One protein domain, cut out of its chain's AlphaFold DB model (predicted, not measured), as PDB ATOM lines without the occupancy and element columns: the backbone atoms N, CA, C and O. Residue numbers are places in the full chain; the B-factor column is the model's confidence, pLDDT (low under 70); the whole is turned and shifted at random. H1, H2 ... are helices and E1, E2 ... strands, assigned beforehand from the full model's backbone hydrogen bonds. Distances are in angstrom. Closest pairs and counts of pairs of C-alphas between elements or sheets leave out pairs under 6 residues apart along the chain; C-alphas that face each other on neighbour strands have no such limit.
ATOM      1  N   ASN A 322     218.092 154.259 391.345       73.62
ATOM      2  CA  ASN A 322     218.423 153.135 392.233       73.62
ATOM      3  C   ASN A 322     218.408 153.431 393.749       73.62
ATOM      4  O   ASN A 322     218.940 152.628 394.517       73.62
ATOM      5  N   GLN A 323     217.807 154.536 394.209       68.19
ATOM      6  CA  GLN A 323     217.624 154.816 395.641       68.19
ATOM      7  C   GLN A 323     216.237 155.411 395.922       68.19
ATOM      8  O   GLN A 323     215.699 156.165 395.118       68.19
ATOM      9  N   THR A 324     215.645 155.072 397.066       59.28
ATOM     10  CA  THR A 324     214.394 155.687 397.537       59.28
ATOM     11  C   THR A 324     214.659 157.080 398.128       59.28
ATOM     12  O   THR A 324     215.785 157.386 398.512       59.28
ATOM     13  N   GLU A 325     213.621 157.926 398.165       57.81
ATOM     14  CA  GLU A 325     213.601 159.407 398.254       57.81
ATOM     15  C   GLU A 325     214.414 160.101 399.378       57.81
ATOM     16  O   GLU A 325     214.451 161.328 399.425       57.81
ATOM     17  N   GLN A 326     215.097 159.362 400.257       58.62
ATOM     18  CA  GLN A 326     215.966 159.891 401.316       58.62
ATOM     19  C   GLN A 326     217.251 159.066 401.421       58.62
ATOM     20  O   GLN A 326     217.454 158.275 402.345       58.62
ATOM     21  N   ALA A 327     218.137 159.232 400.444       65.38
ATOM     22  CA  ALA A 327     219.470 158.661 400.522       65.38
ATOM     23  C   ALA A 327     220.418 159.632 401.234       65.38
ATOM     24  O   ALA A 327     220.659 160.735 400.748       65.38
ATOM     25  N   ASN A 328     221.008 159.193 402.349       72.94
ATOM     26  CA  ASN A 328     222.198 159.833 402.903       72.94
ATOM     27  C   ASN A 328     223.340 159.658 401.898       72.94
ATOM     28  O   ASN A 328     223.911 158.568 401.767       72.94
ATOM     29  N   LEU A 329     223.644 160.721 401.161       83.38
ATOM     30  CA  LEU A 329     224.681 160.724 400.140       83.38
ATOM     31  C   LEU A 329     226.050 160.813 400.820       83.38
ATOM     32  O   LEU A 329     226.196 161.460 401.858       83.38
ATOM     33  N   ARG A 330     227.069 160.156 400.267       85.12
ATOM     34  CA  ARG A 330     228.440 160.228 400.801       85.12
ATOM     35  C   ARG A 330     229.303 161.151 399.962       85.12
ATOM     36  O   ARG A 330     229.144 161.214 398.747       85.12
ATOM     37  N   GLU A 331     230.242 161.840 400.598       86.62
ATOM     38  CA  GLU A 331     231.268 162.589 399.871       86.62
ATOM     39  C   GLU A 331     232.061 161.666 398.923       86.62
ATOM     40  O   GLU A 331     232.378 160.525 399.263       86.62
ATOM     41  N   GLY A 332     232.317 162.132 397.700       82.12
ATOM     42  CA  GLY A 332     232.952 161.364 396.627       82.12
ATOM     43  C   GLY A 332     232.029 160.373 395.907       82.12
ATOM     44  O   GLY A 332     232.421 159.822 394.879       82.12
ATOM     45  N   GLN A 333     230.801 160.151 396.390       84.94
ATOM     46  CA  GLN A 333     229.849 159.256 395.736       84.94
ATOM     47  C   GLN A 333     229.334 159.867 394.431       84.94
ATOM     48  O   GLN A 333     228.875 161.009 394.394       84.94
ATOM     49  N   LEU A 334     229.354 159.076 393.363       85.38
ATOM     50  CA  LEU A 334     228.714 159.414 392.102       85.38
ATOM     51  C   LEU A 334     227.222 159.070 392.166       85.38
ATOM     52  O   LEU A 334     226.862 157.908 392.368       85.38
ATOM     53  N   VAL A 335     226.357 160.065 391.993       87.06
ATOM     54  CA  VAL A 335     224.899 159.912 392.093       87.06
ATOM     55  C   VAL A 335     224.255 160.324 390.777       87.06
ATOM     56  O   VAL A 335     224.649 161.318 390.167       87.06
ATOM     57  N   HIS A 336     223.253 159.558 390.354       88.75
ATOM     58  CA  HIS A 336     222.464 159.857 389.170       88.75
ATOM     59  C   HIS A 336     221.078 160.323 389.601       88.75
ATOM     60  O   HIS A 336     220.352 159.588 390.268       88.75
ATOM     61  N   PHE A 337     220.720 161.535 389.207       88.50
ATOM     62  CA  PHE A 337     219.388 162.091 389.374       88.50
ATOM     63  C   PHE A 337     218.632 161.982 388.059       88.50
ATOM     64  O   PHE A 337     219.199 162.195 386.987       88.50
ATOM     65  N   GLU A 338     217.347 161.683 388.144       90.94
ATOM     66  CA  GLU A 338     216.413 161.702 387.032       90.94
ATOM     67  C   GLU A 338     215.296 162.692 387.347       90.94
ATOM     68  O   GLU A 338     214.725 162.692 388.437       90.94
ATOM     69  N   CYS A 339     215.010 163.568 386.392       89.94
ATOM     70  CA  CYS A 339     213.880 164.470 386.447       89.94
ATOM     71  C   CYS A 339     212.739 163.883 385.631       89.94
ATOM     72  O   CYS A 339     212.867 163.665 384.425       89.94
ATOM     73  N   ILE A 340     211.627 163.627 386.306       90.19
ATOM     74  CA  ILE A 340     210.438 163.015 385.729       90.19
ATOM     75  C   ILE A 340     209.353 164.080 385.685       90.19
ATOM     76  O   ILE A 340     209.076 164.728 386.693       90.19
ATOM     77  N   ALA A 341     208.734 164.253 384.523       90.69
ATOM     78  CA  ALA A 341     207.592 165.133 384.329       90.69
ATOM     79  C   ALA A 341     206.643 164.528 383.291       90.69
ATOM     80  O   ALA A 341     207.074 163.839 382.366       90.69
ATOM     81  N   LYS A 342     205.344 164.796 383.435       91.25
ATOM     82  CA  LYS A 342     204.348 164.524 382.394       91.25
ATOM     83  C   LYS A 342     204.164 165.796 381.579       91.25
ATOM     84  O   LYS A 342     203.746 166.811 382.134       91.25
ATOM     85  N   THR A 343     204.471 165.746 380.289       90.38
ATOM     86  CA  THR A 343     204.443 166.929 379.423       90.38
ATOM     87  C   THR A 343     203.645 166.685 378.152       90.38
ATOM     88  O   THR A 343     203.627 165.574 377.624       90.38
ATOM     89  N   ASN A 344     203.016 167.741 377.645       89.56
ATOM     90  CA  ASN A 344     202.583 167.830 376.254       89.56
ATOM     91  C   ASN A 344     203.142 169.141 375.678       89.56
ATOM     92  O   ASN A 344     202.873 170.189 376.271       89.56
ATOM     93  N   PRO A 345     203.914 169.119 374.576       87.50
ATOM     94  CA  PRO A 345     204.391 167.942 373.835       87.50
ATOM     95  C   PRO A 345     205.316 167.007 374.638       87.50
ATOM     96  O   PRO A 345     205.850 167.359 375.691       87.50
ATOM     97  N   LEU A 346     205.522 165.793 374.114       86.62
ATOM     98  CA  LEU A 346     206.367 164.743 374.715       86.62
ATOM     99  C   LEU A 346     207.879 165.022 374.624       86.62
ATOM    100  O   LEU A 346     208.685 164.213 375.074       86.62
ATOM    101  N   THR A 347     208.271 166.152 374.043       84.00
ATOM    102  CA  THR A 347     209.665 166.565 373.848       84.00
ATOM    103  C   THR A 347     209.982 167.798 374.700       84.00
ATOM    104  O   THR A 347     210.068 168.895 374.156       84.00
ATOM    105  N   PRO A 348     210.107 167.683 376.031       85.00
ATOM    106  CA  PRO A 348     210.474 168.816 376.870       85.00
ATOM    107  C   PRO A 348     211.982 169.105 376.838       85.00
ATOM    108  O   PRO A 348     212.806 168.222 376.589       85.00
ATOM    109  N   ILE A 349     212.345 170.344 377.168       82.38
ATOM    110  CA  ILE A 349     213.718 170.757 377.475       82.38
ATOM    111  C   ILE A 349     213.945 170.648 378.980       82.38
ATOM    112  O   ILE A 349     213.116 171.079 379.775       82.38
ATOM    113  N   TYR A 350     215.105 170.127 379.369       80.81
ATOM    114  CA  TYR A 350     215.529 170.053 380.765       80.81
ATOM    115  C   TYR A 350     216.696 171.002 381.033       80.81
ATOM    116  O   TYR A 350     217.601 171.128 380.204       80.81
ATOM    117  N   SER A 351     216.713 171.626 382.210       81.88
ATOM    118  CA  SER A 351     217.862 172.378 382.718       81.88
ATOM    119  C   SER A 351     218.077 172.102 384.203       81.88
ATOM    120  O   SER A 351     217.138 172.125 384.998       81.88
ATOM    121  N   TRP A 352     219.326 171.843 384.583       77.31
ATOM    122  CA  TRP A 352     219.706 171.549 385.963       77.31
ATOM    123  C   TRP A 352     220.481 172.696 386.592       77.31
ATOM    124  O   TRP A 352     221.459 173.190 386.024       77.31
ATOM    125  N   THR A 353     220.088 173.068 387.809       80.94
ATOM    126  CA  THR A 353     220.790 174.079 388.610       80.94
ATOM    127  C   THR A 353     221.023 173.581 390.029       80.94
ATOM    128  O   THR A 353     220.221 172.818 390.564       80.94
ATOM    129  N   ILE A 354     222.110 174.019 390.660       80.25
ATOM    130  CA  ILE A 354     222.351 173.811 392.092       80.25
ATOM    131  C   ILE A 354     222.561 175.163 392.764       80.25
ATOM    132  O   ILE A 354     223.319 175.993 392.261       80.25
ATOM    133  N   GLY A 355     221.883 175.390 393.887       76.88
ATOM    134  CA  GLY A 355     221.952 176.661 394.602       76.88
ATOM    135  C   GLY A 355     221.613 176.549 396.082       76.88
ATOM    136  O   GLY A 355     221.282 175.477 396.598       76.88
ATOM    137  N   ASN A 356     221.708 177.686 396.768       72.38
ATOM    138  CA  ASN A 356     221.342 177.810 398.174       72.38
ATOM    139  C   ASN A 356     219.812 177.696 398.359       72.38
ATOM    140  O   ASN A 356     219.050 177.955 397.416       72.38
ATOM    141  N   PRO A 357     219.334 177.289 399.550       56.19
ATOM    142  CA  PRO A 357     217.909 177.308 399.866       56.19
ATOM    143  C   PRO A 357     217.393 178.751 399.786       56.19
ATOM    144  O   PRO A 357     217.836 179.609 400.539       56.19
ATOM    145  N   ILE A 358     216.476 179.017 398.854       54.53
ATOM    146  CA  ILE A 358     215.789 180.310 398.758       54.53
ATOM    147  C   ILE A 358     214.549 180.218 399.665       54.53
ATOM    148  O   ILE A 358     213.829 179.214 399.566       54.53
ATOM    149  N   PRO A 359     214.295 181.188 400.563       38.97
ATOM    150  CA  PRO A 359     213.029 181.262 401.280       38.97
ATOM    151  C   PRO A 359     211.890 181.470 400.275       38.97
ATOM    152  O   PRO A 359     211.994 182.256 399.341       38.97
ATOM    153  N   LEU A 389     223.624 180.234 391.477       46.31
ATOM    154  CA  LEU A 389     223.139 179.131 390.648       46.31
ATOM    155  C   LEU A 389     224.231 178.670 389.683       46.31
ATOM    156  O   LEU A 389     224.618 179.392 388.767       46.31
ATOM    157  N   ILE A 390     224.719 177.444 389.873       51.47
ATOM    158  CA  ILE A 390     225.597 176.791 388.897       51.47
ATOM    159  C   ILE A 390     224.695 176.044 387.911       51.47
ATOM    160  O   ILE A 390     223.968 175.137 388.318       51.47
ATOM    161  N   ASN A 391     224.726 176.434 386.634       55.00
ATOM    162  CA  ASN A 391     224.089 175.688 385.547       55.00
ATOM    163  C   ASN A 391     224.955 174.468 385.214       55.00
ATOM    164  O   ASN A 391     226.144 174.628 384.930       55.00
ATOM    165  N   ILE A 392     224.377 173.269 385.292       53.72
ATOM    166  CA  ILE A 392     225.141 172.019 385.186       53.72
ATOM    167  C   ILE A 392     224.966 171.369 383.812       53.72
ATOM    168  O   ILE A 392     225.939 170.891 383.236       53.72
ATOM    169  N   GLN A 393     223.744 171.348 383.269       57.00
ATOM    170  CA  GLN A 393     223.452 170.666 382.008       57.00
ATOM    171  C   GLN A 393     222.124 171.137 381.403       57.00
ATOM    172  O   GLN A 393     221.157 171.382 382.130       57.00
ATOM    173  N   MET A 394     222.072 171.217 380.069       56.97
ATOM    174  CA  MET A 394     220.855 171.463 379.287       56.97
ATOM    175  C   MET A 394     220.532 170.239 378.420       56.97
ATOM    176  O   MET A 394     221.443 169.556 377.954       56.97
ATOM    177  N   ASN A 395     219.242 169.975 378.201       61.69
ATOM    178  CA  ASN A 395     218.688 168.920 377.333       61.69
ATOM    179  C   ASN A 395     218.826 167.469 377.826       61.69
ATOM    180  O   ASN A 395     218.563 166.544 377.060       61.69
ATOM    181  N   ALA A 396     219.171 167.245 379.094       74.12
ATOM    182  CA  ALA A 396     219.188 165.906 379.679       74.12
ATOM    183  C   ALA A 396     218.218 165.800 380.857       74.12
ATOM    184  O   ALA A 396     218.327 166.539 381.835       74.12
ATOM    185  N   SER A 397     217.303 164.829 380.793       84.75
ATOM    186  CA  SER A 397     216.450 164.457 381.929       84.75
ATOM    187  C   SER A 397     217.243 163.816 383.068       84.75
ATOM    188  O   SER A 397     216.737 163.715 384.180       84.75
ATOM    189  N   ARG A 398     218.484 163.388 382.809       86.88
ATOM    190  CA  ARG A 398     219.375 162.762 383.785       86.88
ATOM    191  C   ARG A 398     220.580 163.642 384.059       86.88
ATOM    192  O   ARG A 398     221.214 164.123 383.125       86.88
ATOM    193  N   LEU A 399     220.899 163.791 385.337       85.50
ATOM    194  CA  LEU A 399     222.069 164.504 385.825       85.50
ATOM    195  C   LEU A 399     222.964 163.541 386.599       85.50
ATOM    196  O   LEU A 399     222.525 162.903 387.554       85.50
ATOM    197  N   GLN A 400     224.235 163.482 386.226       86.81
ATOM    198  CA  GLN A 400     225.257 162.749 386.960       86.81
ATOM    199  C   GLN A 400     226.096 163.745 387.765       86.81
ATOM    200  O   GLN A 400     226.676 164.669 387.197       86.81
ATOM    201  N   LEU A 401     226.152 163.573 389.087       84.81
ATOM    202  CA  LEU A 401     226.847 164.497 389.980       84.81
ATOM    203  C   LEU A 401     227.691 163.736 391.003       84.81
ATOM    204  O   LEU A 401     227.191 162.862 391.714       84.81
ATOM    205  N   THR A 402     228.969 164.096 391.103       86.44
ATOM    206  CA  THR A 402     229.844 163.635 392.185       86.44
ATOM    207  C   THR A 402     229.604 164.490 393.420       86.44
ATOM    208  O   THR A 402     229.749 165.713 393.383       86.44
ATOM    209  N   MET A 403     229.235 163.844 394.519       85.81
ATOM    210  CA  MET A 403     228.883 164.514 395.762       85.81
ATOM    211  C   MET A 403     230.108 165.115 396.437       85.81
ATOM    212  O   MET A 403     231.108 164.440 396.665       85.81
ATOM    213  N   ASN A 404     230.008 166.387 396.801       83.88
ATOM    214  CA  ASN A 404     231.025 167.107 397.557       83.88
ATOM    215  C   ASN A 404     230.402 167.608 398.862       83.88
ATOM    216  O   ASN A 404     229.246 168.042 398.860       83.88
ATOM    217  N   ARG A 405     231.148 167.603 399.970       81.81
ATOM    218  CA  ARG A 405     230.667 168.129 401.255       81.81
ATOM    219  C   ARG A 405     230.157 169.571 401.166       81.81
ATOM    220  O   ARG A 405     229.188 169.917 401.836       81.81
ATOM    221  N   ALA A 406     230.732 170.398 400.293       81.44
ATOM    222  CA  ALA A 406     230.274 171.766 400.037       81.44
ATOM    223  C   ALA A 406     228.868 171.850 399.402       81.44
ATOM    224  O   ALA A 406     228.323 172.945 399.251       81.44
ATOM    225  N   MET A 407     228.285 170.719 398.990       82.00
ATOM    226  CA  MET A 407     226.914 170.614 398.483       82.00
ATOM    227  C   MET A 407     225.898 170.233 399.566       82.00
ATOM    228  O   MET A 407     224.701 170.258 399.292       82.00
ATOM    229  N   HIS A 408     226.340 169.917 400.787       82.75
ATOM    230  CA  HIS A 408     225.438 169.672 401.910       82.75
ATOM    231  C   HIS A 408     224.491 170.867 402.105       82.75
ATOM    232  O   HIS A 408     224.925 172.020 402.078       82.75
ATOM    233  N   HIS A 409     223.194 170.594 402.273       82.38
ATOM    234  CA  HIS A 409     222.110 171.583 402.353       82.38
ATOM    235  C   HIS A 409     221.834 172.417 401.094       82.38
ATOM    236  O   HIS A 409     220.890 173.215 401.103       82.38
ATOM    237  N   LYS A 410     222.577 172.229 399.998       83.69
ATOM    238  CA  LYS A 410     222.205 172.830 398.713       83.69
ATOM    239  C   LYS A 410     220.981 172.129 398.132       83.69
ATOM    240  O   LYS A 410     220.680 170.979 398.461       83.69
ATOM    241  N   ARG A 411     220.262 172.836 397.263       85.06
ATOM    242  CA  ARG A 411     219.139 172.279 396.505       85.06
ATOM    243  C   ARG A 411     219.538 172.094 395.054       85.06
ATOM    244  O   ARG A 411     219.977 173.050 394.415       85.06
ATOM    245  N   ILE A 412     219.348 170.881 394.551       86.38
ATOM    246  CA  ILE A 412     219.312 170.624 393.116       86.38
ATOM    247  C   ILE A 412     217.921 171.008 392.630       86.38
ATOM    248  O   ILE A 412     216.928 170.632 393.251       86.38
ATOM    249  N   ARG A 413     217.852 171.745 391.527       86.56
ATOM    250  CA  ARG A 413     216.604 172.069 390.846       86.56
ATOM    251  C   ARG A 413     216.645 171.556 389.423       86.56
ATOM    252  O   ARG A 413     217.612 171.814 388.703       86.56
ATOM    253  N   CYS A 414     215.578 170.878 389.037       85.19
ATOM    254  CA  CYS A 414     215.297 170.535 387.658       85.19
ATOM    255  C   CYS A 414     214.234 171.494 387.138       85.19
ATOM    256  O   CYS A 414     213.157 171.597 387.727       85.19
ATOM    257  N   TRP A 415     214.543 172.157 386.034       85.12
ATOM    258  CA  TRP A 415     213.623 172.960 385.249       85.12
ATOM    259  C   TRP A 415     213.209 172.161 384.022       85.12
ATOM    260  O   TRP A 415     214.061 171.633 383.308       85.12
ATOM    261  N   VAL A 416     211.908 172.088 383.782       85.12
ATOM    262  CA  VAL A 416     211.304 171.446 382.617       85.12
ATOM    263  C   VAL A 416     210.604 172.534 381.821       85.12
ATOM    264  O   VAL A 416     209.799 173.272 382.385       85.12
ATOM    265  N   GLY A 417     210.943 172.651 380.543       83.75
ATOM    266  CA  GLY A 417     210.388 173.618 379.605       83.75
ATOM    267  C   GLY A 417     209.647 172.916 378.472       83.75
ATOM    268  O   GLY A 417     210.131 171.900 377.972       83.75
ATOM    269  N   VAL A 418     208.502 173.444 378.044       83.44
ATOM    270  CA  VAL A 418     207.792 172.973 376.840       83.44
ATOM    271  C   VAL A 418     207.490 174.122 375.890       83.44
ATOM    272  O   VAL A 418     207.280 175.256 376.318       83.44
ATOM    273  N   GLU A 419     207.467 173.793 374.602       83.38
ATOM    274  CA  GLU A 419     207.130 174.691 373.500       83.38
ATOM    275  C   GLU A 419     206.536 173.886 372.343       83.38
ATOM    276  O   GLU A 419     206.768 172.675 372.258       83.38
ATOM    277  N   ALA A 420     205.831 174.550 371.426       81.69
ATOM    278  CA  ALA A 420     205.357 173.946 370.187       81.69
ATOM    279  C   ALA A 420     206.515 173.225 369.455       81.69
ATOM    280  O   ALA A 420     207.565 173.840 369.244       81.69
ATOM    281  N   PRO A 421     206.352 171.960 369.012       78.69
ATOM    282  CA  PRO A 421     207.442 171.162 368.441       78.69
ATOM    283  C   PRO A 421     208.198 171.844 367.294       78.69
ATOM    284  O   PRO A 421     209.418 171.761 367.223       78.69
ATOM    285  N   GLU A 422     207.488 172.578 366.435       73.12
ATOM    286  CA  GLU A 422     208.065 173.304 365.294       73.12
ATOM    287  C   GLU A 422     208.970 174.469 365.720       73.12
ATOM    288  O   GLU A 422     209.974 174.774 365.070       73.12
ATOM    289  N   LEU A 423     208.610 175.157 366.805       71.06
ATOM    290  CA  LEU A 423     209.426 176.222 367.385       71.06
ATOM    291  C   LEU A 423     210.580 175.629 368.185       71.06
ATOM    292  O   LEU A 423     211.703 176.130 368.112       71.06
ATOM    293  N   LEU A 424     210.318 174.530 368.889       70.00
ATOM    294  CA  LEU A 424     211.308 173.826 369.679       70.00
ATOM    295  C   LEU A 424     212.448 173.286 368.815       70.00
ATOM    296  O   LEU A 424     213.605 173.512 369.153       70.00
ATOM    297  N   GLU A 425     212.140 172.662 367.677       67.75
ATOM    298  CA  GLU A 425     213.140 172.166 366.724       67.75
ATOM    299  C   GLU A 425     214.065 173.295 366.237       67.75
ATOM    300  O   GLU A 425     215.289 173.146 366.177       67.75
ATOM    301  N   LYS A 426     213.499 174.479 365.966       66.00
ATOM    302  CA  LYS A 426     214.276 175.671 365.589       66.00
ATOM    303  C   LYS A 426     215.195 176.133 366.723       66.00
ATOM    304  O   LYS A 426     216.323 176.549 366.453       66.00
ATOM    305  N   ILE A 427     214.735 176.069 367.974       64.31
ATOM    306  CA  ILE A 427     215.532 176.437 369.155       64.31
ATOM    307  C   ILE A 427     216.650 175.415 369.388       64.31
ATOM    308  O   ILE A 427     217.802 175.809 369.582       64.31
ATOM    309  N   THR A 428     216.354 174.114 369.334       62.56
ATOM    310  CA  THR A 428     217.345 173.053 369.559       62.56
ATOM    311  C   THR A 428     218.416 173.049 368.479       62.56
ATOM    312  O   THR A 428     219.595 172.970 368.813       62.56
ATOM    313  N   ASN A 429     218.046 173.228 367.208       57.44
ATOM    314  CA  ASN A 429     219.011 173.291 366.108       57.44
ATOM    315  C   ASN A 429     219.949 174.499 366.246       57.44
ATOM    316  O   ASN A 429     221.158 174.366 366.067       57.44
ATOM    317  N   ALA A 430     219.423 175.657 366.652       53.59
ATOM    318  CA  ALA A 430     220.237 176.844 366.910       53.59
ATOM    319  C   ALA A 430     221.121 176.708 368.170       53.59
ATOM    320  O   ALA A 430     222.239 177.220 368.202       53.59
ATOM    321  N   SER A 431     220.657 175.989 369.200       52.12
ATOM    322  CA  SER A 431     221.444 175.683 370.402       52.12
ATOM    323  C   SER A 431     222.561 174.666 370.136       52.12
ATOM    324  O   SER A 431     223.643 174.792 370.710       52.12
ATOM    325  N   LEU A 432     222.311 173.654 369.297       45.97
ATOM    326  CA  LEU A 432     223.277 172.610 368.934       45.97
ATOM    327  C   LEU A 432     224.447 173.156 368.104       45.97
ATOM    328  O   LEU A 432     225.533 172.589 368.143       45.97
ATOM    329  N   GLN A 433     224.275 174.304 367.440       44.44
ATOM    330  CA  GLN A 433     225.361 175.026 366.764       44.44
ATOM    331  C   GLN A 433     226.325 175.762 367.726       44.44
ATOM    332  O   GLN A 433     227.135 176.573 367.288       44.44
ATOM    333  N   GLY A 434     226.270 175.505 369.039       46.09
ATOM    334  CA  GLY A 434     227.280 175.969 370.006       46.09
ATOM    335  C   GLY A 434     227.165 177.439 370.437       46.09
ATOM    336  O   GLY A 434     227.943 177.906 371.269       46.09
ATOM    337  N   VAL A 435     226.158 178.167 369.948       48.88
ATOM    338  CA  VAL A 435     225.984 179.618 370.162       48.88
ATOM    339  C   VAL A 435     225.746 179.988 371.635       48.88
ATOM    340  O   VAL A 435     226.085 181.087 372.069       48.88
ATOM    341  N   LEU A 436     225.186 179.075 372.436       46.59
ATOM    342  CA  LEU A 436     224.946 179.306 373.867       46.59
ATOM    343  C   LEU A 436     226.166 179.011 374.757       46.59
ATOM    344  O   LEU A 436     226.198 179.487 375.894       46.59
ATOM    345  N   PHE A 437     227.154 178.262 374.255       43.38
ATOM    346  CA  PHE A 437     228.271 177.741 375.052       43.38
ATOM    347  C   PHE A 437     229.618 178.415 374.772       43.38
ATOM    348  O   PHE A 437     230.495 178.352 375.634       43.38
ATOM    349  N   ASN A 438     229.783 179.111 373.641       41.00
ATOM    350  CA  ASN A 438     231.011 179.861 373.386       41.00
ATOM    351  C   ASN A 438     231.091 181.099 374.291       41.00
ATOM    352  O   ASN A 438     230.468 182.133 374.051       41.00
ATOM    353  N   LYS A 439     231.886 180.958 375.358       43.75
ATOM    354  CA  LYS A 439     232.391 182.041 376.216       43.75
ATOM    355  C   LYS A 439     233.541 182.821 375.574       43.75
ATOM    356  O   LYS A 439     234.048 183.748 376.201       43.75
ATOM    357  N   ASP A 440     233.953 182.460 374.364       40.81
ATOM    358  CA  ASP A 440     235.091 183.101 373.728       40.81
ATOM    359  C   ASP A 440     234.748 184.546 373.363       40.81
ATOM    360  O   ASP A 440     233.761 184.850 372.688       40.81
ATOM    361  N   SER A 441     235.603 185.447 373.840       42.53
ATOM    362  CA  SER A 441     235.594 186.902 373.667       42.53
ATOM    363  C   SER A 441     235.756 187.368 372.209       42.53
ATOM    364  O   SER A 441     236.101 188.518 371.959       42.53
ATOM    365  N   THR A 442     235.509 186.483 371.245       45.47
ATOM    366  CA  THR A 442     235.560 186.691 369.792       45.47
ATOM    367  C   THR A 442     234.175 186.569 369.148       45.47
ATOM    368  O   THR A 442     234.045 186.340 367.950       45.47
ATOM    369  N   CYS A 443     233.106 186.706 369.936       46.75
ATOM    370  CA  CYS A 443     231.742 186.705 369.422       46.75
ATOM    371  C   CYS A 443     231.467 187.990 368.618       46.75
ATOM    372  O   CYS A 443     231.234 189.052 369.200       46.75
ATOM    373  N   GLU A 444     231.472 187.895 367.285       55.69
ATOM    374  CA  GLU A 444     231.008 188.958 366.384       55.69
ATOM    375  C   GLU A 444     229.557 189.382 366.703       55.69
ATOM    376  O   GLU A 444     228.777 188.637 367.308       55.69
ATOM    377  N   SER A 445     229.170 190.590 366.278       54.00
ATOM    378  CA  SER A 445     227.842 191.193 366.513       54.00
ATOM    379  C   SER A 445     226.668 190.254 366.190       54.00
ATOM    380  O   SER A 445     225.674 190.238 366.923       54.00
ATOM    381  N   ASN A 446     226.820 189.416 365.162       55.22
ATOM    382  CA  ASN A 446     225.837 188.424 364.726       55.22
ATOM    383  C   ASN A 446     225.550 187.352 365.793       55.22
ATOM    384  O   ASN A 446     224.396 186.978 366.005       55.22
ATOM    385  N   CYS A 447     226.562 186.900 366.537       56.09
ATOM    386  CA  CYS A 447     226.376 185.909 367.598       56.09
ATOM    387  C   CYS A 447     225.689 186.511 368.829       56.09
ATOM    388  O   CYS A 447     224.859 185.854 369.459       56.09
ATOM    389  N   ARG A 448     225.973 187.780 369.160       60.19
ATOM    390  CA  ARG A 448     225.279 188.492 370.248       60.19
ATOM    391  C   ARG A 448     223.797 188.689 369.923       60.19
ATOM    392  O   ARG A 448     222.953 188.465 370.790       60.19
ATOM    393  N   GLN A 449     223.481 189.052 368.679       60.34
ATOM    394  CA  GLN A 449     222.103 189.142 368.194       60.34
ATOM    395  C   GLN A 449     221.404 187.781 368.241       60.34
ATOM    396  O   GLN A 449     220.332 187.677 368.834       60.34
ATOM    397  N   LEU A 450     222.032 186.723 367.722       58.44
ATOM    398  CA  LEU A 450     221.472 185.369 367.757       58.44
ATOM    399  C   LEU A 450     221.246 184.871 369.193       58.44
ATOM    400  O   LEU A 450     220.205 184.290 369.490       58.44
ATOM    401  N   ARG A 451     222.170 185.160 370.116       59.56
ATOM    402  CA  ARG A 451     222.029 184.845 371.545       59.56
ATOM    403  C   ARG A 451     220.863 185.592 372.186       59.56
ATOM    404  O   ARG A 451     220.143 184.999 372.983       59.56
ATOM    405  N   ASN A 452     220.656 186.863 371.847       63.31
ATOM    406  CA  ASN A 452     219.508 187.633 372.331       63.31
ATOM    407  C   ASN A 452     218.189 187.098 371.758       63.31
ATOM    408  O   ASN A 452     217.234 186.927 372.511       63.31
ATOM    409  N   VAL A 453     218.155 186.743 370.471       60.16
ATOM    410  CA  VAL A 453     216.994 186.101 369.835       60.16
ATOM    411  C   VAL A 453     216.678 184.762 370.506       60.16
ATOM    412  O   VAL A 453     215.524 184.501 370.828       60.16
ATOM    413  N   LEU A 454     217.688 183.931 370.772       60.84
ATOM    414  CA  LEU A 454     217.508 182.658 371.475       60.84
ATOM    415  C   LEU A 454     217.068 182.853 372.925       60.84
ATOM    416  O   LEU A 454     216.205 182.121 373.391       60.84
ATOM    417  N   ARG A 455     217.610 183.848 373.633       63.16
ATOM    418  CA  ARG A 455     217.171 184.192 374.995       63.16
ATOM    419  C   ARG A 455     215.714 184.624 375.025       63.16
ATOM    420  O   ARG A 455     214.989 184.154 375.891       63.16
ATOM    421  N   ASN A 456     215.293 185.475 374.093       63.44
ATOM    422  CA  ASN A 456     213.897 185.891 373.990       63.44
ATOM    423  C   ASN A 456     213.005 184.679 373.712       63.44
ATOM    424  O   ASN A 456     212.076 184.436 374.467       63.44
ATOM    425  N   LYS A 457     213.384 183.826 372.753       61.78
ATOM    426  CA  LYS A 457     212.654 182.579 372.486       61.78
ATOM    427  C   LYS A 457     212.603 181.640 373.691       61.78
ATOM    428  O   LYS A 457     211.602 180.973 373.875       61.78
ATOM    429  N   LEU A 458     213.654 181.589 374.516       65.12
ATOM    430  CA  LEU A 458     213.679 180.784 375.741       65.12
ATOM    431  C   LEU A 458     212.780 181.341 376.859       65.12
ATOM    432  O   LEU A 458     212.336 180.570 377.715       65.12
ATOM    433  N   LYS A 459     212.521 182.656 376.860       62.53
ATOM    434  CA  LYS A 459     211.573 183.304 377.782       62.53
ATOM    435  C   LYS A 459     210.124 182.944 377.466       62.53
ATOM    436  O   LYS A 459     209.315 182.920 378.385       62.53
ATOM    437  N   ASP A 460     209.830 182.646 376.206       64.12
ATOM    438  CA  ASP A 460     208.472 182.340 375.756       64.12
ATOM    439  C   ASP A 460     208.035 180.902 376.104       64.12
ATOM    440  O   ASP A 460     206.837 180.617 376.120       64.12
ATOM    441  N   LEU A 461     208.980 180.022 376.476       71.94
ATOM    442  CA  LEU A 461     208.666 178.665 376.927       71.94
ATOM    443  C   LEU A 461     207.869 178.656 378.229       71.94
ATOM    444  O   LEU A 461     208.106 179.426 379.165       71.94
ATOM    445  N   VAL A 462     207.008 177.649 378.349       77.38
ATOM    446  CA  VAL A 462     206.380 177.308 379.626       77.38
ATOM    447  C   VAL A 462     207.368 176.521 380.463       77.38
ATOM    448  O   VAL A 462     207.742 175.414 380.085       77.38
ATOM    449  N   TRP A 463     207.741 177.061 381.622       81.00
ATOM    450  CA  TRP A 463     208.652 176.418 382.564       81.00
ATOM    451  C   TRP A 463     207.933 175.922 383.819       81.00
ATOM    452  O   TRP A 463     207.037 176.573 384.354       81.00
ATOM    453  N   SER A 464     208.381 174.783 384.336       80.81
ATOM    454  CA  SER A 464     208.025 174.265 385.657       80.81
ATOM    455  C   SER A 464     209.265 173.684 386.332       80.81
ATOM    456  O   SER A 464     210.243 173.358 385.658       80.81
ATOM    457  N   LYS A 465     209.260 173.577 387.664       85.00
ATOM    458  CA  LYS A 465     210.442 173.153 388.425       85.00
ATOM    459  C   LYS A 465     210.130 172.185 389.556       85.00
ATOM    460  O   LYS A 465     209.041 172.206 390.121       85.00
ATOM    461  N   SER A 466     211.143 171.409 389.928       85.19
ATOM    462  CA  SER A 466     211.191 170.622 391.162       85.19
ATOM    463  C   SER A 466     212.519 170.843 391.870       85.19
ATOM    464  O   SER A 466     213.552 170.977 391.215       85.19
ATOM    465  N   ASP A 467     212.491 170.794 393.200       86.88
ATOM    466  CA  ASP A 467     213.658 170.940 394.068       86.88
ATOM    467  C   ASP A 467     213.941 169.623 394.816       86.88
ATOM    468  O   ASP A 467     213.012 168.948 395.255       86.88
ATOM    469  N   TYR A 468     215.217 169.290 395.020       85.38
ATOM    470  CA  TYR A 468     215.680 168.188 395.870       85.38
ATOM    471  C   TYR A 468     216.799 168.680 396.796       85.38
ATOM    472  O   TYR A 468     217.788 169.256 396.333       85.38
ATOM    473  N   ARG A 469     216.649 168.489 398.113       85.94
ATOM    474  CA  ARG A 469     217.649 168.899 399.113       85.94
ATOM    475  C   ARG A 469     218.734 167.832 399.236       85.94
ATOM    476  O   ARG A 469     218.431 166.664 399.432       85.94
ATOM    477  N   LEU A 470     219.995 168.248 399.160       83.44
ATOM    478  CA  LEU A 470     221.136 167.352 399.308       83.44
ATOM    479  C   LEU A 470     221.539 167.182 400.774       83.44
ATOM    480  O   LEU A 470     221.880 168.155 401.455       83.44
ATOM    481  N   GLU A 471     221.573 165.931 401.223       83.94
ATOM    482  CA  GLU A 471     222.083 165.511 402.529       83.94
ATOM    483  C   GLU A 471     223.336 164.651 402.318       83.94
ATOM    484  O   GLU A 471     223.271 163.457 402.042       83.94
ATOM    485  N   VAL A 472     224.495 165.312 402.365       81.31
ATOM    486  CA  VAL A 472     225.832 164.720 402.205       81.31
ATOM    487  C   VAL A 472     226.510 164.508 403.563       81.31
ATOM    488  O   VAL A 472     226.783 165.460 404.289       81.31
ATOM    489  N   THR A 473     226.836 163.262 403.889       81.56
ATOM    490  CA  THR A 473     227.501 162.863 405.138       81.56
ATOM    491  C   THR A 473     229.002 162.640 404.939       81.56
ATOM    492  O   THR A 473     229.439 162.150 403.894       81.56
ATOM    493  N   CYS A 474     229.796 162.992 405.958       71.56
ATOM    494  CA  CYS A 474     231.226 162.689 406.015       71.56
ATOM    495  C   CYS A 474     231.451 161.272 406.556       71.56
ATOM    496  O   CYS A 474     230.805 160.866 407.526       71.56
TER     497      CYS A 474
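Overview. This is residues 322 to 359 and 389 to 474 of the 475 residues of the protein "Ig-like domain-containing protein" of Schistosoma margrebowiei (UniProt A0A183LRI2). A small, lopsided sandwich: a twisted sheet of four strands, E3 E2 E5 E6, is partly covered on one face by the two-strand sheet E1 E4, and the helices H1 and H2 lie beyond one end of the strands. You find 124 residues printed, with named elements in the order E1 E2 E3 E4 E5 H1 H2 E6; both sheets are antiparallel, and the class is mixed. The whole is only just loose, close to compact, with a radius of gyration of the C-alphas of 16.7 A and spans of 49 by 37 by 28 A.

Along the chain. Find C-alpha 334 at (228.714, 159.414, 392.102); from there E1 runs 31.7 A to residue 344. Next come E2, residues 349 to 355, E3, 390 to 394, E4, 398 to 402, and E5, 411 to 418, 22.7 A. H1 is residues 421 to 432, 15.9 A; H2 is 445 to 459, 21.3 A. E6, 462 to 469, 24.0 A, ends at C-alpha 469 at (217.649, 168.899, 399.113).

Arrangement. Look across the larger sheet: N 392 and O 352 are 3.0 A apart between E3 and E2, N 351 and O 415 2.9 A between E2 and E5, N 416 and O 464 2.8 A between E5 and E6. In the other sheet, N 337 of E1 and O 399 of E4 are 2.8 A apart. The sheets' facing parts are 8.6 A apart, centre to centre; the closest C-alphas of E1 and E5 are Cys 339 and Cys 414, 6.3 A. H1 only grazes the larger sheet, with residues 424 to 431. H1 and H2, a helical hairpin, only just touch, with 3 pairs of C-alphas within 8 A, closest Ile 427 and Leu 454, 6.9 A, at a steep tilt of 41 degrees, opposite ways. Every O i to N i+4 pair is within hydrogen-bond range in H2, 7 of 8 in H1.

Size, cuts and confidence. The C-alphas farthest apart, Thr 324 and Ser 445, are 49.0 A apart. Residues 360 to 388 are not printed; C-alphas 359 and 389 are 14.8 A apart. The link H1 to H2 is long. Mean pLDDT of the printed part is 71.7, with residues 425 to 460 among those under 70.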